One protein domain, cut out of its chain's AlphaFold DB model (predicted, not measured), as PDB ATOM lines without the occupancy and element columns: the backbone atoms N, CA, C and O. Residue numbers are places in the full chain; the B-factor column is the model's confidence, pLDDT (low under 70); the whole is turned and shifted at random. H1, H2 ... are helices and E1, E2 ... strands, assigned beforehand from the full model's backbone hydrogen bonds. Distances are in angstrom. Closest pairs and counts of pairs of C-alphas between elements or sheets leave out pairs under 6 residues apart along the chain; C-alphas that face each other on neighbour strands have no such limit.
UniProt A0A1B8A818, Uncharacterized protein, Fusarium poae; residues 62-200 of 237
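Overview. This is residues 62 to 200 of the 237 residues of an uncharacterized protein of Fusarium poae (UniProt A0A1B8A818). Two long helices, H1 and H2, lie side by side over one face of a four-stranded sheet, running along its strands, while the short helix H3 crosses the other face at the E2 and E1 side. H4 is beyond the E2 edge, near H1, and only grazes the sheet. The printed part has 139 residues with four named helices and four named strands, in the order H1 E1 E2 H2 E3 E4 H3 H4. The sheet's order is E2 E1 E3 E4, all antiparallel, and the class is mixed, helices and strands. It is compact, with a radius of gyration of the C-alphas of 15.8 A, yet elongated in outline, spanning 50 by 32 by 26 A.

Arrangement. Begin at inner strands E1, residues 86 to 92, and E3, residues 151 to 157, where N 89 and O 152 are 2.9 A apart, within hydrogen-bond range. Edge strand E2, residues 97 to 101, forms a hairpin with E1; look at N 90 and O 99, 2.9 A. Edge strand E4, residues 162 to 168, forms a hairpin with E3; look at N 153 and O 166, 2.8 A. H1, residues 62 to 78, lies over E2 and E1 at a height over the sheet of 9.2 A. On the same face H2, residues 125 to 147, lies over E3 at 9.9 A, only just not over E1, on which 2 of its C-alphas fall. H1 and H2 touch, closest at the C-alphas of Lys 74 and Leu 136, 5.8 A, at a shallow tilt of 22 degrees, opposite ways. H3, residues 177 to 184, is on the opposite face, which gives three layers, helices on both faces of a sheet; it runs across the strands, at 73 degrees to E2 on the local plane. The closest C-alphas of H3 and E2 are those of Ala 183 and Trp 98, 4.8 A. H4, residues 190 to 199, grazes the sheet with residues 190 to 194. E2, H2 and E3 make a split strand-helix-strand unit, two strands running the same way with E1 between them, its crossover right-handed. In H1, H2, H3 and H4 every O i to N i+4 pair is within hydrogen-bond range.

Along the chain. Find C-alpha 62 at (129.126, 191.736, 110.658); from there H1 runs 25.1 A to C-alpha 78. H2 starts at C-alpha 125, (99.835, 182.125, 126.715), and runs 32.7 A. E1, E3 and E4 measure 18.2, 19.2 and 19.6 A, E2 13.6 A, H3 10.8 A. H4 runs 14.6 A to C-alpha 199 at (137.026, 202.208, 116.271).

Size, cuts and confidence. The farthest C-alphas, those of Gly 121 and Ser 200, are 51.7 A apart. The printed part has no cut. The long link is E2 to H2, residues 102 to 124. Mean pLDDT of the printed part is 75.8; residues 102 to 110, 117 to 123, 168 to 194 and 196 to 200 are under 70.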
ATOM      1  N   ARG A  62     130.414 191.042 110.745       82.44
ATOM      2  CA  ARG A  62     129.126 191.736 110.658       82.44
ATOM      3  C   ARG A  62     127.936 190.777 110.671       82.44
ATOM      4  O   ARG A  62     126.948 191.069 111.336       82.44
ATOM      5  N   GLU A  63     128.005 189.659 109.948       86.25
ATOM      6  CA  GLU A  63     126.944 188.640 109.957       86.25
ATOM      7  C   GLU A  63     126.813 188.002 111.347       86.25
ATOM      8  O   GLU A  63     125.702 187.957 111.877       86.25
ATOM      9  N   ALA A  64     127.935 187.638 111.982       83.56
ATOM     10  CA  ALA A  64     127.944 187.092 113.344       83.56
ATOM     11  C   ALA A  64     127.287 188.043 114.356       83.56
ATOM     12  O   ALA A  64     126.442 187.628 115.153       83.56
ATOM     13  N   PHE A  65     127.596 189.340 114.264       84.12
ATOM     14  CA  PHE A  65     126.982 190.356 115.111       84.12
ATOM     15  C   PHE A  65     125.475 190.506 114.856       84.12
ATOM     16  O   PHE A  65     124.684 190.599 115.801       84.12
ATOM     17  N   VAL A  66     125.032 190.525 113.596       86.06
ATOM     18  CA  VAL A  66     123.600 190.629 113.263       86.06
ATOM     19  C   VAL A  66     122.831 189.423 113.801       86.06
ATOM     20  O   VAL A  66     121.801 189.602 114.461       86.06
ATOM     21  N   ASP A  67     123.357 188.217 113.598       89.00
ATOM     22  CA  ASP A  67     122.723 186.980 114.051       89.00
ATOM     23  C   ASP A  67     122.680 186.889 115.581       89.00
ATOM     24  O   ASP A  67     121.620 186.601 116.149       89.00
ATOM     25  N   GLY A  68     123.773 187.243 116.264       88.75
ATOM     26  CA  GLY A  68     123.795 187.317 117.726       88.75
ATOM     27  C   GLY A  68     122.790 188.350 118.258       88.75
ATOM     28  O   GLY A  68     122.139 188.135 119.279       88.75
ATOM     29  N   THR A  69     122.558 189.446 117.522       86.44
ATOM     30  CA  THR A  69     121.585 190.479 117.920       86.44
ATOM     31  C   THR A  69     120.170 189.959 117.804       86.44
ATOM     32  O   THR A  69     119.339 190.185 118.686       86.44
ATOM     33  N   ALA A  70     119.881 189.241 116.720       90.50
ATOM     34  CA  ALA A  70     118.599 188.585 116.553       90.50
ATOM     35  C   ALA A  70     118.349 187.557 117.667       90.50
ATOM     36  O   ALA A  70     117.213 187.442 118.132       90.50
ATOM     37  N   LEU A  71     119.391 186.854 118.123       90.94
ATOM     38  CA  LEU A  71     119.295 185.883 119.208       90.94
ATOM     39  C   LEU A  71     118.936 186.541 120.545       90.94
ATOM     40  O   LEU A  71     117.946 186.160 121.171       90.94
ATOM     41  N   LEU A  72     119.656 187.598 120.923       89.56
ATOM     42  CA  LEU A  72     119.377 188.344 122.154       89.56
ATOM     43  C   LEU A  72     117.991 188.987 122.136       89.56
ATOM     44  O   LEU A  72     117.293 188.963 123.142       89.56
ATOM     45  N   ARG A  73     117.526 189.490 120.984       88.56
ATOM     46  CA  ARG A  73     116.152 190.007 120.849       88.56
ATOM     47  C   ARG A  73     115.095 188.927 121.074       88.56
ATOM     48  O   ARG A  73     114.028 189.237 121.590       88.56
ATOM     49  N   LYS A  74     115.349 187.676 120.675       92.00
ATOM     50  CA  LYS A  74     114.428 186.558 120.941       92.00
ATOM     51  C   LYS A  74     114.400 186.198 122.425       92.00
ATOM     52  O   LYS A  74     113.311 186.040 122.964       92.00
ATOM     53  N   ALA A  75     115.559 186.125 123.078       90.12
ATOM     54  CA  ALA A  75     115.638 185.890 124.521       90.12
ATOM     55  C   ALA A  75     114.965 187.018 125.313       90.12
ATOM     56  O   ALA A  75     114.095 186.762 126.138       90.12
ATOM     57  N   ALA A  76     115.256 188.271 124.957       85.69
ATOM     58  CA  ALA A  76     114.643 189.441 125.569       85.69
ATOM     59  C   ALA A  76     113.123 189.500 125.382       85.69
ATOM     60  O   ALA A  76     112.471 190.151 126.184       85.69
ATOM     61  N   ARG A  77     112.545 188.856 124.350       87.25
ATOM     62  CA  ARG A  77     111.082 188.737 124.193       87.25
ATOM     63  C   ARG A  77     110.465 187.803 125.229       87.25
ATOM     64  O   ARG A  77     109.390 188.121 125.717       87.25
ATOM     65  N   LEU A  78     111.121 186.686 125.538       87.88
ATOM     66  CA  LEU A  78     110.673 185.763 126.583       87.88
ATOM     67  C   LEU A  78     110.831 186.396 127.968       87.88
ATOM     68  O   LEU A  78     109.880 186.406 128.733       87.88
ATOM     69  N   ALA A  79     111.966 187.049 128.224       85.38
ATOM     70  CA  ALA A  79     112.245 187.761 129.475       85.38
ATOM     71  C   ALA A  79     111.408 189.049 129.683       85.38
ATOM     72  O   ALA A  79     111.748 189.872 130.527       85.38
ATOM     73  N   ARG A  80     110.355 189.283 128.877       82.62
ATOM     74  CA  ARG A  80     109.379 190.370 129.113       82.62
ATOM     75  C   ARG A  80     108.287 189.970 130.097       82.62
ATOM     76  O   ARG A  80     107.525 190.854 130.475       82.62
ATOM     77  N   PHE A  81     108.159 188.677 130.382       85.12
ATOM     78  CA  PHE A  81     107.180 188.139 131.310       85.12
ATOM     79  C   PHE A  81     107.865 187.812 132.632       85.12
ATOM     80  O   PHE A  81     108.958 187.246 132.623       85.12
ATOM     81  N   ASP A  82     107.238 188.178 133.746       84.69
ATOM     82  CA  ASP A  82     107.857 188.082 135.075       84.69
ATOM     83  C   ASP A  82     107.945 186.638 135.577       84.69
ATOM     84  O   ASP A  82     108.858 186.285 136.317       84.69
ATOM     85  N   ASP A  83     107.026 185.781 135.134       85.25
ATOM     86  CA  ASP A  83     107.001 184.356 135.458       85.25
ATOM     87  C   ASP A  83     107.966 183.525 134.590       85.25
ATOM     88  O   ASP A  83     108.051 182.306 134.740       85.25
ATOM     89  N   ILE A  84     108.736 184.170 133.701       86.25
ATOM     90  CA  ILE A  84     109.755 183.525 132.870       86.25
ATOM     91  C   ILE A  84     111.145 184.052 133.227       86.25
ATOM     92  O   ILE A  84     111.567 185.127 132.799       86.25
ATOM     93  N   ALA A  85     111.933 183.214 133.896       87.25
ATOM     94  CA  ALA A  85     113.365 183.436 134.040       87.25
ATOM     95  C   ALA A  85     114.115 182.899 132.810       87.25
ATOM     96  O   ALA A  85     114.029 181.711 132.494       87.25
ATOM     97  N   VAL A  86     114.873 183.763 132.128       86.81
ATOM     98  CA  VAL A  86     115.749 183.393 131.004       86.81
ATOM     99  C   VAL A  86     117.184 183.784 131.323       86.81
ATOM    100  O   VAL A  86     117.461 184.941 131.615       86.81
ATOM    101  N   ASP A  87     118.084 182.820 131.195       86.19
ATOM    102  CA  ASP A  87     119.533 182.979 131.234       86.19
ATOM    103  C   ASP A  87     120.075 182.462 129.891       86.19
ATOM    104  O   ASP A  87     120.046 181.265 129.599       86.19
ATOM    105  N   LEU A  88     120.497 183.379 129.020       88.00
ATOM    106  CA  LEU A  88     121.159 183.055 127.755       88.00
ATOM    107  C   LEU A  88     122.552 183.665 127.765       88.00
ATOM    108  O   LEU A  88     122.672 184.872 127.942       88.00
ATOM    109  N   CYS A  89     123.568 182.873 127.436       86.25
ATOM    110  CA  CYS A  89     124.941 183.322 127.257       86.25
ATOM    111  C   CYS A  89     125.593 182.604 126.066       86.25
ATOM    112  O   CYS A  89     125.411 181.401 125.892       86.25
ATOM    113  N   PHE A  90     126.342 183.322 125.232       85.69
ATOM    114  CA  PHE A  90     127.118 182.748 124.132       85.69
ATOM    115  C   PHE A  90     128.323 183.618 123.774       85.69
ATOM    116  O   PHE A  90     128.324 184.827 124.014       85.69
ATOM    117  N   TRP A  91     129.349 183.011 123.177       82.69
ATOM    118  CA  TRP A  91     130.478 183.761 122.631       82.69
ATOM    119  C   TRP A  91     130.105 184.354 121.271       82.69
ATOM    120  O   TRP A  91     129.763 183.624 120.339       82.69
ATOM    121  N   ASP A  92     130.180 185.677 121.140       83.44
ATOM    122  CA  ASP A  92     129.895 186.369 119.887       83.44
ATOM    123  C   ASP A  92     131.192 186.763 119.185       83.44
ATOM    124  O   ASP A  92     131.943 187.624 119.651       83.44
ATOM    125  N   LEU A  93     131.438 186.145 118.026       78.19
ATOM    126  CA  LEU A  93     132.614 186.416 117.196       78.19
ATOM    127  C   LEU A  93     132.658 187.854 116.679       78.19
ATOM    128  O   LEU A  93     133.741 188.361 116.398       78.19
ATOM    129  N   GLY A  94     131.502 188.504 116.533       76.12
ATOM    130  CA  GLY A  94     131.429 189.870 116.044       76.12
ATOM    131  C   GLY A  94     132.087 190.856 117.005       76.12
ATOM    132  O   GLY A  94     132.868 191.699 116.585       76.12
ATOM    133  N   CYS A  95     131.809 190.726 118.301       74.62
ATOM    134  CA  CYS A  95     132.415 191.569 119.334       74.62
ATOM    135  C   CYS A  95     133.489 190.848 120.159       74.62
ATOM    136  O   CYS A  95     133.884 191.356 121.206       74.62
ATOM    137  N   SER A  96     133.929 189.661 119.726       75.19
ATOM    138  CA  SER A  96     134.958 188.845 120.383       75.19
ATOM    139  C   SER A  96     134.801 188.776 121.908       75.19
ATOM    140  O   SER A  96     135.735 189.061 122.659       75.19
ATOM    141  N   SER A  97     133.581 188.505 122.368       74.88
ATOM    142  CA  SER A  97     133.214 188.622 123.778       74.88
ATOM    143  C   SER A  97     132.013 187.738 124.094       74.88
ATOM    144  O   SER A  97     131.176 187.474 123.228       74.88
ATOM    145  N   TRP A  98     131.912 187.322 125.353       80.31
ATOM    146  CA  TRP A  98     130.711 186.708 125.895       80.31
ATOM    147  C   TRP A  98     129.564 187.714 125.955       80.31
ATOM    148  O   TRP A  98     129.724 188.833 126.444       80.31
ATOM    149  N   VAL A  99     128.397 187.317 125.463       81.19
ATOM    150  CA  VAL A  99     127.189 188.141 125.464       81.19
ATOM    151  C   VAL A  99     126.005 187.335 125.963       81.19
ATOM    152  O   VAL A  99     125.918 186.131 125.729       81.19
ATOM    153  N   GLY A 100     125.060 188.008 126.610       81.75
ATOM    154  CA  GLY A 100     123.913 187.324 127.173       81.75
ATOM    155  C   GLY A 100     122.728 188.219 127.482       81.75
ATOM    156  O   GLY A 100     122.793 189.445 127.363       81.75
ATOM    157  N   VAL A 101     121.627 187.567 127.835       74.94
ATOM    158  CA  VAL A 101     120.490 188.182 128.516       74.94
ATOM    159  C   VAL A 101     120.472 187.581 129.909       74.94
ATOM    160  O   VAL A 101     120.244 186.379 130.046       74.94
ATOM    161  N   GLU A 102     120.732 188.413 130.910       63.75
ATOM    162  CA  GLU A 102     120.491 188.051 132.301       63.75
ATOM    163  C   GLU A 102     118.993 188.135 132.620       63.75
ATOM    164  O   GLU A 102     118.272 188.940 132.006       63.75
ATOM    165  N   PRO A 103     118.515 187.335 133.589       58.97
ATOM    166  CA  PRO A 103     117.167 187.480 134.114       58.97
ATOM    167  C   PRO A 103     116.996 188.910 134.637       58.97
ATOM    168  O   PRO A 103     117.729 189.361 135.517       58.97
ATOM    169  N   ARG A 104     116.045 189.656 134.064       57.56
ATOM    170  CA  ARG A 104     115.746 191.000 134.560       57.56
ATOM    171  C   ARG A 104     115.112 190.887 135.948       57.56
ATOM    172  O   ARG A 104     114.155 190.128 136.086       57.56
ATOM    173  N   PRO A 105     115.561 191.668 136.943       47.31
ATOM    174  CA  PRO A 105     114.760 191.886 138.136       47.31
ATOM    175  C   PRO A 105     113.464 192.594 137.714       47.31
ATOM    176  O   PRO A 105     113.493 193.555 136.941       47.31
ATOM    177  N   SER A 106     112.334 192.048 138.164       45.47
ATOM    178  CA  SER A 106     110.966 192.448 137.818       45.47
ATOM    179  C   SER A 106     110.787 193.968 137.803       45.47
ATOM    180  O   SER A 106     111.058 194.643 138.799       45.47
ATOM    181  N   GLY A 107     110.313 194.514 136.684       48.31
ATOM    182  CA  GLY A 107     110.122 195.950 136.503       48.31
ATOM    183  C   GLY A 107     108.671 196.301 136.192       48.31
ATOM    184  O   GLY A 107     108.282 196.277 135.028       48.31
ATOM    185  N   ALA A 108     107.927 196.681 137.234       48.56
ATOM    186  CA  ALA A 108     106.754 197.574 137.265       48.56
ATOM    187  C   ALA A 108     105.514 197.284 136.387       48.56
ATOM    188  O   ALA A 108     104.502 197.958 136.557       48.56
ATOM    189  N   ILE A 109     105.529 196.306 135.484       53.66
ATOM    190  CA  ILE A 109     104.353 195.917 134.696       53.66
ATOM    191  C   ILE A 109     104.245 194.406 134.800       53.66
ATOM    192  O   ILE A 109     104.906 193.715 134.031       53.66
ATOM    193  N   SER A 110     103.434 193.928 135.751       58.84
ATOM    194  CA  SER A 110     103.158 192.501 135.909       58.84
ATOM    195  C   SER A 110     102.656 191.947 134.578       58.84
ATOM    196  O   SER A 110     101.552 192.261 134.130       58.84
ATOM    197  N   ARG A 111     103.518 191.215 133.875       75.19
ATOM    198  CA  ARG A 111     103.179 190.533 132.626       75.19
ATOM    199  C   ARG A 111     103.360 189.056 132.884       75.19
ATOM    200  O   ARG A 111     104.458 188.533 132.737       75.19
ATOM    201  N   ASN A 112     102.276 188.399 133.260       83.44
ATOM    202  CA  ASN A 112     102.235 186.958 133.419       83.44
ATOM    203  C   ASN A 112     101.921 186.315 132.063       83.44
ATOM    204  O   ASN A 112     100.890 186.624 131.458       83.44
ATOM    205  N   ILE A 113     102.791 185.436 131.552       85.69
ATOM    206  CA  ILE A 113     102.494 184.773 130.274       85.69
ATOM    207  C   ILE A 113     101.283 183.849 130.399       85.69
ATOM    208  O   ILE A 113     100.594 183.639 129.407       85.69
ATOM    209  N   ARG A 114     100.983 183.324 131.595       82.50
ATOM    210  CA  ARG A 114      99.800 182.479 131.834       82.50
ATOM    211  C   ARG A 114      98.488 183.239 131.621       82.50
ATOM    212  O   ARG A 114      97.509 182.624 131.218       82.50
ATOM    213  N   GLU A 115      98.493 184.551 131.844       81.06
ATOM    214  CA  GLU A 115      97.333 185.448 131.705       81.06
ATOM    215  C   GLU A 115      97.280 186.124 130.326       81.06
ATOM    216  O   GLU A 115      96.393 186.927 130.043       81.06
ATOM    217  N   PHE A 116      98.243 185.829 129.446       76.06
ATOM    218  CA  PHE A 116      98.296 186.439 128.130       76.06
ATOM    219  C   PHE A 116      97.248 185.816 127.199       76.06
ATOM    220  O   PHE A 116      97.452 184.740 126.634       76.06
ATOM    221  N   GLU A 117      96.149 186.535 126.994       63.03
ATOM    222  CA  GLU A 117      95.191 186.274 125.924       63.03
ATOM    223  C   GLU A 117      95.660 186.999 124.657       63.03
ATOM    224  O   GLU A 117      95.712 188.231 124.593       63.03
ATOM    225  N   GLY A 118      96.071 186.253 123.627       58.16
ATOM    226  CA  GLY A 118      96.400 186.860 122.340       58.16
ATOM    227  C   GLY A 118      95.204 187.649 121.801       58.16
ATOM    228  O   GLY A 118      94.079 187.161 121.848       58.16
ATOM    229  N   GLY A 119      95.440 188.841 121.236       51.41
ATOM    230  CA  GLY A 119      94.404 189.781 120.761       51.41
ATOM    231  C   GLY A 119      93.459 189.284 119.651       51.41
ATOM    232  O   GLY A 119      92.767 190.089 119.040       51.41
ATOM    233  N   SER A 120      93.438 187.981 119.365       54.94
ATOM    234  CA  SER A 120      92.482 187.314 118.479       54.94
ATOM    235  C   SER A 120      91.688 186.186 119.160       54.94
ATOM    236  O   SER A 120      91.078 185.392 118.450       54.94
ATOM    237  N   GLY A 121      91.741 186.046 120.491       50.75
ATOM    238  CA  GLY A 121      90.930 185.078 121.249       50.75
ATOM    239  C   GLY A 121      91.249 183.589 121.025       50.75
ATOM    240  O   GLY A 121      90.439 182.748 121.392       50.75
ATOM    241  N   ILE A 122      92.386 183.240 120.396       50.75
ATOM    242  CA  ILE A 122      92.716 181.841 120.023       50.75
ATOM    243  C   ILE A 122      94.130 181.399 120.456       50.75
ATOM    244  O   ILE A 122      94.342 180.217 120.717       50.75
ATOM    245  N   GLU A 123      95.119 182.298 120.555       59.50
ATOM    246  CA  GLU A 123      96.448 181.924 121.074       59.50
ATOM    247  C   GLU A 123      96.493 182.152 122.595       59.50
ATOM    248  O   GLU A 123      96.622 183.292 123.047       59.50
ATOM    249  N   ASP A 124      96.399 181.064 123.368       82.56
ATOM    250  CA  ASP A 124      96.663 181.081 124.808       82.56
ATOM    251  C   ASP A 124      98.159 181.337 125.091       82.56
ATOM    252  O   ASP A 124      99.049 181.098 124.258       82.56
ATOM    253  N   GLY A 125      98.466 181.833 126.290       86.12
ATOM    254  CA  GLY A 125      99.835 182.125 126.715       86.12
ATOM    255  C   GLY A 125     100.816 180.962 126.525       86.12
ATOM    256  O   GLY A 125     101.983 181.157 126.168       86.12
ATOM    257  N   ARG A 126     100.330 179.723 126.665       88.75
ATOM    258  CA  ARG A 126     101.108 178.492 126.466       88.75
ATOM    259  C   ARG A 126     101.540 178.319 125.010       88.75
ATOM    260  O   ARG A 126     102.692 177.950 124.752       88.75
ATOM    261  N   ALA A 127     100.650 178.550 124.047       88.88
ATOM    262  CA  ALA A 127     100.968 178.474 122.626       88.88
ATOM    263  C   ALA A 127     102.027 179.516 122.240       88.88
ATOM    264  O   ALA A 127     102.994 179.193 121.535       88.88
ATOM    265  N   ILE A 128     101.900 180.737 122.763       88.62
ATOM    266  CA  ILE A 128     102.844 181.835 122.526       88.62
ATOM    267  C   ILE A 128     104.210 181.521 123.127       88.62
ATOM    268  O   ILE A 128     105.219 181.614 122.417       88.62
ATOM    269  N   PHE A 129     104.245 181.057 124.379       90.88
ATOM    270  CA  PHE A 129     105.467 180.599 125.034       90.88
ATOM    271  C   PHE A 129     106.198 179.564 124.176       90.88
ATOM    272  O   PHE A 129     107.351 179.761 123.787       90.88
ATOM    273  N   ARG A 130     105.498 178.490 123.782       90.81
ATOM    274  CA  ARG A 130     106.061 177.403 122.964       90.81
ATOM    275  C   ARG A 130     106.594 177.903 121.625       90.81
ATOM    276  O   ARG A 130     107.657 177.468 121.178       90.81
ATOM    277  N   LYS A 131     105.872 178.813 120.969       92.06
ATOM    278  CA  LYS A 131     106.256 179.416 119.683       92.06
ATOM    279  C   LYS A 131     107.534 180.241 119.816       92.06
ATOM    280  O   LYS A 131     108.443 180.106 118.991       92.06
ATOM    281  N   TRP A 132     107.626 181.076 120.847       91.94
ATOM    282  CA  TRP A 132     108.780 181.946 121.075       91.94
ATOM    283  C   TRP A 132     110.002 181.152 121.534       91.94
ATOM    284  O   TRP A 132     111.079 181.327 120.961       91.94
ATOM    285  N   LEU A 133     109.817 180.204 122.453       92.25
ATOM    286  CA  LEU A 133     110.859 179.287 122.904       92.25
ATOM    287  C   LEU A 133     111.427 178.458 121.746       92.25
ATOM    288  O   LEU A 133     112.639 178.417 121.548       92.25
ATOM    289  N   ARG A 134     110.571 177.874 120.896       92.06
ATOM    290  CA  ARG A 134     111.014 177.134 119.701       92.06
ATOM    291  C   ARG A 134     111.809 178.020 118.741       92.06
ATOM    292  O   ARG A 134     112.809 177.586 118.171       92.06
ATOM    293  N   SER A 135     111.377 179.267 118.548       92.75
ATOM    294  CA  SER A 135     112.096 180.238 117.715       92.75
ATOM    295  C   SER A 135     113.478 180.584 118.281       92.75
ATOM    296  O   SER A 135     114.419 180.786 117.500       92.75
ATOM    297  N   LEU A 136     113.607 180.644 119.612       92.31
ATOM    298  CA  LEU A 136     114.874 180.848 120.309       92.31
ATOM    299  C   LEU A 136     115.785 179.624 120.184       92.31
ATOM    300  O   LEU A 136     116.877 179.779 119.649       92.31
ATOM    301  N   HIS A 137     115.319 178.418 120.532       90.06
ATOM    302  CA  HIS A 137     116.081 177.169 120.369       90.06
ATOM    303  C   HIS A 137     116.615 176.991 118.943       90.06
ATOM    304  O   HIS A 137     117.806 176.771 118.742       90.06
ATOM    305  N   ASN A 138     115.761 177.185 117.933       90.44
ATOM    306  CA  ASN A 138     116.182 177.107 116.532       90.44
ATOM    307  C   ASN A 138     117.195 178.199 116.155       90.44
ATOM    308  O   ASN A 138     117.967 178.026 115.216       90.44
ATOM    309  N   GLY A 139     117.150 179.352 116.826       90.50
ATOM    310  CA  GLY A 139     118.142 180.413 116.668       90.50
ATOM    311  C   GLY A 139     119.491 180.022 117.262       90.50
ATOM    312  O   GLY A 139     120.496 180.178 116.581       90.50
ATOM    313  N   ILE A 140     119.490 179.479 118.483       88.94
ATOM    314  CA  ILE A 140     120.691 179.003 119.178       88.94
ATOM    315  C   ILE A 140     121.374 177.920 118.346       88.94
ATOM    316  O   ILE A 140     122.542 178.068 118.011       88.94
ATOM    317  N   ALA A 141     120.630 176.883 117.944       85.19
ATOM    318  CA  ALA A 141     121.169 175.775 117.159       85.19
ATOM    319  C   ALA A 141     121.853 176.267 115.876       85.19
ATOM    320  O   ALA A 141     122.993 175.909 115.609       85.19
ATOM    321  N   LYS A 142     121.198 177.170 115.135       88.19
ATOM    322  CA  LYS A 142     121.774 177.771 113.924       88.19
ATOM    323  C   LYS A 142     123.010 178.613 114.204       88.19
ATOM    324  O   LYS A 142     123.914 178.619 113.382       88.19
ATOM    325  N   TYR A 143     123.032 179.354 115.310       87.00
ATOM    326  CA  TYR A 143     124.170 180.195 115.668       87.00
ATOM    327  C   TYR A 143     125.386 179.337 116.039       87.00
ATOM    328  O   TYR A 143     126.469 179.539 115.499       87.00
ATOM    329  N   VAL A 144     125.190 178.330 116.894       83.31
ATOM    330  CA  VAL A 144     126.243 177.382 117.289       83.31
ATOM    331  C   VAL A 144     126.757 176.608 116.076       83.31
ATOM    332  O   VAL A 144     127.966 176.511 115.893       83.31
ATOM    333  N   GLU A 145     125.865 176.119 115.213       83.06
ATOM    334  CA  GLU A 145     126.237 175.422 113.976       83.06
ATOM    335  C   GLU A 145     127.011 176.334 113.013       83.06
ATOM    336  O   GLU A 145     128.046 175.932 112.486       83.06
ATOM    337  N   ALA A 146     126.550 177.574 112.807       83.69
ATOM    338  CA  ALA A 146     127.180 178.529 111.895       83.69
ATOM    339  C   ALA A 146     128.577 178.962 112.352       83.69
ATOM    340  O   ALA A 146     129.494 179.053 111.537       83.69
ATOM    341  N   TYR A 147     128.733 179.252 113.642       82.69
ATOM    342  CA  TYR A 147     129.908 179.947 114.159       82.69
ATOM    343  C   TYR A 147     130.835 179.058 114.990       82.69
ATOM    344  O   TYR A 147     131.948 179.484 115.292       82.69
ATOM    345  N   GLY A 148     130.416 177.838 115.340       79.31
ATOM    346  CA  GLY A 148     131.215 176.922 116.153       79.31
ATOM    347  C   GLY A 148     131.585 177.537 117.500       79.31
ATOM    348  O   GLY A 148     132.735 177.443 117.919       79.31
ATOM    349  N   VAL A 149     130.631 178.209 118.147       80.75
ATOM    350  CA  VAL A 149     130.840 178.928 119.412       80.75
ATOM    351  C   VAL A 149     130.105 178.267 120.575       80.75
ATOM    352  O   VAL A 149     129.023 177.710 120.373       80.75
ATOM    353  N   PRO A 150     130.656 178.340 121.799       81.62
ATOM    354  CA  PRO A 150     129.955 177.885 122.989       81.62
ATOM    355  C   PRO A 150     128.746 178.776 123.313       81.62
ATOM    356  O   PRO A 150     128.751 179.992 123.104       81.62
ATOM    357  N   CYS A 151     127.702 178.139 123.832       84.62
ATOM    358  CA  CYS A 151     126.435 178.727 124.228       84.62
ATOM    359  C   CYS A 151     125.835 177.944 125.403       84.62
ATOM    360  O   CYS A 151     125.817 176.713 125.421       84.62
ATOM    361  N   ARG A 152     125.223 178.663 126.335       84.50
ATOM    362  CA  ARG A 152     124.361 178.124 127.382       84.50
ATOM    363  C   ARG A 152     123.032 178.851 127.364       84.50
ATOM    364  O   ARG A 152     122.966 180.066 127.226       84.50
ATOM    365  N   PHE A 153     121.976 178.082 127.535       87.56
ATOM    366  CA  PHE A 153     120.623 178.571 127.650       87.56
ATOM    367  C   PHE A 153     119.923 177.845 128.792       87.56
ATOM    368  O   PHE A 153     119.908 176.615 128.845       87.56
ATOM    369  N   LYS A 154     119.347 178.613 129.707       89.31
ATOM    370  CA  LYS A 154     118.441 178.163 130.753       89.31
ATOM    371  C   LYS A 154     117.171 178.996 130.664       89.31
ATOM    372  O   LYS A 154     117.224 180.218 130.559       89.31
ATOM    373  N   CYS A 155     116.026 178.341 130.702       89.69
ATOM    374  CA  CYS A 155     114.732 179.008 130.727       89.69
ATOM    375  C   CYS A 155     113.809 178.262 131.670       89.69
ATOM    376  O   CYS A 155     113.675 177.045 131.560       89.69
ATOM    377  N   PHE A 156     113.158 178.980 132.570       89.62
ATOM    378  CA  PHE A 156     112.069 178.419 133.350       89.62
ATOM    379  C   PHE A 156     110.813 178.325 132.472       89.62
ATOM    380  O   PHE A 156     110.464 179.285 131.783       89.62
ATOM    381  N   ASP A 157     110.177 177.154 132.439       89.38
ATOM    382  CA  ASP A 157     108.869 176.951 131.815       89.38
ATOM    383  C   ASP A 157     107.790 177.154 132.883       89.38
ATOM    384  O   ASP A 157     107.587 176.251 133.703       89.38
ATOM    385  N   PRO A 158     107.064 178.285 132.877       87.81
ATOM    386  CA  PRO A 158     106.051 178.534 133.885       87.81
ATOM    387  C   PRO A 158     104.886 177.556 133.783       87.81
ATOM    388  O   PRO A 158     104.193 177.372 134.761       87.81
ATOM    389  N   PHE A 159     104.636 176.881 132.660       87.94
ATOM    390  CA  PHE A 159     103.477 175.990 132.535       87.94
ATOM    391  C   PHE A 159     103.739 174.543 132.949       87.94
ATOM    392  O   PHE A 159     102.803 173.739 132.990       87.94
ATOM    393  N   LYS A 160     105.008 174.193 133.137       88.19
ATOM    394  CA  LYS A 160     105.462 172.888 133.629       88.19
ATOM    395  C   LYS A 160     106.229 172.996 134.943       88.19
ATOM    396  O   LYS A 160     106.588 171.969 135.499       88.19
ATOM    397  N   GLU A 161     106.512 174.221 135.378       86.69
ATOM    398  CA  GLU A 161     107.264 174.541 136.590       86.69
ATOM    399  C   GLU A 161     108.634 173.849 136.621       86.69
ATOM    400  O   GLU A 161     109.090 173.340 137.638       86.69
ATOM    401  N   GLN A 162     109.309 173.833 135.466       88.06
ATOM    402  CA  GLN A 162     110.588 173.149 135.286       88.06
ATOM    403  C   GLN A 162     111.619 174.032 134.583       88.06
ATOM    404  O   GLN A 162     111.286 174.860 133.731       88.06
ATOM    405  N   TRP A 163     112.895 173.789 134.873       85.88
ATOM    406  CA  TRP A 163     114.002 174.400 134.144       85.88
ATOM    407  C   TRP A 163     114.303 173.634 132.856       85.88
ATOM    408  O   TRP A 163     114.594 172.440 132.863       85.88
ATOM    409  N   LEU A 164     114.280 174.350 131.738       85.12
ATOM    410  CA  LEU A 164     114.754 173.892 130.441       85.12
ATOM    411  C   LEU A 164     116.201 174.342 130.273       85.12
ATOM    412  O   LEU A 164     116.480 175.541 130.285       85.12
ATOM    413  N   VAL A 165     117.119 173.393 130.111       78.94
ATOM    414  CA  VAL A 165     118.554 173.671 129.976       78.94
ATOM    415  C   VAL A 165     119.048 173.160 128.628       78.94
ATOM    416  O   VAL A 165     118.757 172.041 128.221       78.94
ATOM    417  N   THR A 166     119.797 173.990 127.914       77.19
ATOM    418  CA  THR A 166     120.500 173.635 126.682       77.19
ATOM    419  C   THR A 166     121.918 174.171 126.771       77.19
ATOM    420  O   THR A 166     122.128 175.369 126.942       77.19
ATOM    421  N   ILE A 167     122.898 173.283 126.645       71.31
ATOM    422  CA  ILE A 167     124.313 173.643 126.569       71.31
ATOM    423  C   ILE A 167     124.795 173.195 125.195       71.31
ATOM    424  O   ILE A 167     124.702 172.019 124.853       71.31
ATOM    425  N   GLY A 168     125.243 174.148 124.388       69.81
ATOM    426  CA  GLY A 168     125.867 173.895 123.100       69.81
ATOM    427  C   GLY A 168     127.331 174.277 123.196       69.81
ATOM    428  O   GLY A 168     127.642 175.443 123.392       69.81
ATOM    429  N   ALA A 169     128.232 173.316 123.054       64.56
ATOM    430  CA  ALA A 169     129.653 173.591 122.938       64.56
ATOM    431  C   ALA A 169     130.178 172.983 121.632       64.56
ATOM    432  O   ALA A 169     129.657 171.953 121.190       64.56
ATOM    433  N   PRO A 170     131.181 173.601 120.989       64.19
ATOM    434  CA  PRO A 170     131.901 172.957 119.899       64.19
ATOM    435  C   PRO A 170     132.444 171.600 120.355       64.19
ATOM    436  O   PRO A 170     132.728 171.408 121.537       64.19
ATOM    437  N   ALA A 171     132.616 170.658 119.428       58.44
ATOM    438  CA  ALA A 171     133.204 169.364 119.764       58.44
ATOM    439  C   ALA A 171     134.551 169.561 120.492       58.44
ATOM    440  O   ALA A 171     135.453 170.215 119.966       58.44
ATOM    441  N   GLY A 172     134.660 169.026 121.712       50.69
ATOM    442  CA  GLY A 172     135.853 169.146 122.558       50.69
ATOM    443  C   GLY A 172     135.921 170.386 123.459       50.69
ATOM    444  O   GLY A 172     136.932 170.568 124.126       50.69
ATOM    445  N   TRP A 173     134.879 171.222 123.508       59.03
ATOM    446  CA  TRP A 173     134.799 172.371 124.415       59.03
ATOM    447  C   TRP A 173     133.817 172.094 125.558       59.03
ATOM    448  O   TRP A 173     132.719 171.587 125.336       59.03
ATOM    449  N   LEU A 174     134.199 172.459 126.780       57.12
ATOM    450  CA  LEU A 174     133.317 172.518 127.943       57.12
ATOM    451  C   LEU A 174     133.270 173.978 128.385       57.12
ATOM    452  O   LEU A 174     134.315 174.584 128.586       57.12
ATOM    453  N   MET A 175     132.070 174.548 128.480       60.66
ATOM    454  CA  MET A 175     131.896 175.893 129.024       60.66
ATOM    455  C   MET A 175     131.906 175.789 130.550       60.66
ATOM    456  O   MET A 175     131.000 175.170 131.116       60.66
ATOM    457  N   ASP A 176     132.933 176.334 131.198       63.09
ATOM    458  CA  ASP A 176     133.097 176.244 132.652       63.09
ATOM    459  C   ASP A 176     132.434 177.418 133.405       63.09
ATOM    460  O   ASP A 176     131.776 178.289 132.825       63.09
ATOM    461  N   SER A 177     132.532 177.410 134.736       57.12
ATOM    462  CA  SER A 177     131.952 178.448 135.595       57.12
ATOM    463  C   SER A 177     132.651 179.808 135.472       57.12
ATOM    464  O   SER A 177     131.998 180.827 135.674       57.12
ATOM    465  N   GLN A 178     133.932 179.851 135.098       61.22
ATOM    466  CA  GLN A 178     134.682 181.103 134.925       61.22
ATOM    467  C   GLN A 178     134.355 181.781 133.591       61.22
ATOM    468  O   GLN A 178     134.310 183.009 133.495       61.22
ATOM    469  N   ASP A 179     134.093 181.001 132.542       62.78
ATOM    470  CA  ASP A 179     133.518 181.509 131.293       62.78
ATOM    471  C   ASP A 179     132.162 182.182 131.526       62.78
ATOM    472  O   ASP A 179     131.863 183.226 130.943       62.78
ATOM    473  N   TRP A 180     131.364 181.609 132.428       58.03
ATOM    474  CA  TRP A 180     130.086 182.166 132.854       58.03
ATOM    475  C   TRP A 180     130.236 183.480 133.637       58.03
ATOM    476  O   TRP A 180     129.555 184.455 133.314       58.03
ATOM    477  N   GLU A 181     131.140 183.544 134.613       61.12
ATOM    478  CA  GLU A 181     131.399 184.772 135.378       61.12
ATOM    479  C   GLU A 181     131.856 185.913 134.463       61.12
ATOM    480  O   GLU A 181     131.266 186.995 134.483       61.12
ATOM    481  N   ARG A 182     132.784 185.644 133.535       60.88
ATOM    482  CA  ARG A 182     133.236 186.628 132.534       60.88
ATOM    483  C   ARG A 182     132.113 187.139 131.630       60.88
ATOM    484  O   ARG A 182     132.167 188.279 131.160       60.88
ATOM    485  N   ALA A 183     131.101 186.316 131.360       55.84
ATOM    486  CA  ALA A 183     129.927 186.738 130.607       55.84
ATOM    487  C   ALA A 183     129.055 187.726 131.391       55.84
ATOM    488  O   ALA A 183     128.651 188.751 130.833       55.84
ATOM    489  N   CYS A 184     128.819 187.446 132.673       53.16
ATOM    490  CA  CYS A 184     127.973 188.248 133.561       53.16
ATOM    491  C   CYS A 184     128.654 189.562 133.982       53.16
ATOM    492  O   CYS A 184     128.039 190.625 134.014       53.16
ATOM    493  N   GLU A 185     129.967 189.535 134.219       52.19
ATOM    494  CA  GLU A 185     130.758 190.700 134.645       52.19
ATOM    495  C   GLU A 185     130.880 191.792 133.577       52.19
ATOM    496  O   GLU A 185     131.249 192.936 133.860       52.19
ATOM    497  N   SER A 186     130.543 191.470 132.329       55.12
ATOM    498  CA  SER A 186     130.647 192.381 131.198       55.12
ATOM    499  C   SER A 186     129.524 193.441 131.199       55.12
ATOM    500  O   SER A 186     128.658 193.482 130.329       55.12
ATOM    501  N   ARG A 187     129.561 194.376 132.159       50.62
ATOM    502  CA  ARG A 187     128.576 195.468 132.364       50.62
ATOM    503  C   ARG A 187     128.385 196.430 131.176       50.62
ATOM    504  O   ARG A 187     127.488 197.270 131.201       50.62
ATOM    505  N   LEU A 188     129.213 196.349 130.134       56.00
ATOM    506  CA  LEU A 188     129.076 197.170 128.928       56.00
ATOM    507  C   LEU A 188     128.010 196.601 127.993       56.00
ATOM    508  O   LEU A 188     128.032 195.411 127.674       56.00
ATOM    509  N   SER A 189     127.135 197.460 127.467       61.72
ATOM    510  CA  SER A 189     126.155 197.045 126.463       61.72
ATOM    511  C   SER A 189     126.854 196.429 125.243       61.72
ATOM    512  O   SER A 189     127.922 196.872 124.807       61.72
ATOM    513  N   ARG A 190     126.252 195.388 124.665       66.25
ATOM    514  CA  ARG A 190     126.804 194.691 123.492       66.25
ATOM    515  C   ARG A 190     127.093 195.630 122.313       66.25
ATOM    516  O   ARG A 190     128.067 195.438 121.592       66.25
ATOM    517  N   GLU A 191     126.274 196.667 122.145       63.66
ATOM    518  CA  GLU A 191     126.463 197.706 121.126       63.66
ATOM    519  C   GLU A 191     127.694 198.584 121.394       63.66
ATOM    520  O   GLU A 191     128.409 198.925 120.451       63.66
ATOM    521  N   ALA A 192     127.985 198.912 122.659       66.50
ATOM    522  CA  ALA A 192     129.184 199.664 123.025       66.50
ATOM    523  C   ALA A 192     130.466 198.878 122.706       66.50
ATOM    524  O   ALA A 192     131.426 199.450 122.192       66.50
ATOM    525  N   ARG A 193     130.464 197.555 122.919       66.50
ATOM    526  CA  ARG A 193     131.622 196.688 122.625       66.50
ATOM    527  C   ARG A 193     131.902 196.561 121.134       66.50
ATOM    528  O   ARG A 193     133.046 196.700 120.710       66.50
ATOM    529  N   TRP A 194     130.852 196.347 120.341       67.19
ATOM    530  CA  TRP A 194     130.974 196.322 118.884       67.19
ATOM    531  C   TRP A 194     131.547 197.641 118.350       67.19
ATOM    532  O   TRP A 194     132.468 197.630 117.538       67.19
ATOM    533  N   LYS A 195     131.069 198.789 118.850       70.25
ATOM    534  CA  LYS A 195     131.612 200.100 118.461       70.25
ATOM    535  C   LYS A 195     133.076 200.271 118.871       70.25
ATOM    536  O   LYS A 195     133.866 200.695 118.035       70.25
ATOM    537  N   ALA A 196     133.452 199.910 120.099       64.81
ATOM    538  CA  ALA A 196     134.829 200.040 120.583       64.81
ATOM    539  C   ALA A 196     135.836 199.301 119.684       64.81
ATOM    540  O   ALA A 196     136.819 199.893 119.255       64.81
ATOM    541  N   GLN A 197     135.541 198.054 119.302       61.16
ATOM    542  CA  GLN A 197     136.425 197.244 118.450       61.16
ATOM    543  C   GLN A 197     136.468 197.684 116.985       61.16
ATOM    544  O   GLN A 197     137.441 197.416 116.287       61.16
ATOM    545  N   HIS A 198     135.424 198.352 116.499       60.84
ATOM    546  CA  HIS A 198     135.410 198.898 115.144       60.84
ATOM    547  C   HIS A 198     136.036 200.295 115.045       60.84
ATOM    548  O   HIS A 198     136.380 200.717 113.944       60.84
ATOM    549  N   VAL A 199     136.218 200.984 116.174       56.44
ATOM    550  CA  VAL A 199     137.026 202.208 116.271       56.44
ATOM    551  C   VAL A 199     138.508 201.857 116.465       56.44
ATOM    552  O   VAL A 199     139.368 202.492 115.862       56.44
ATOM    553  N   SER A 200     138.820 200.802 117.225       47.56
ATOM    554  CA  SER A 200     140.179 200.269 117.377       47.56
ATOM    555  C   SER A 200     140.428 199.127 116.386       47.56
ATOM    556  O   SER A 200     140.209 197.958 116.702       47.56
TER     557      SER A 200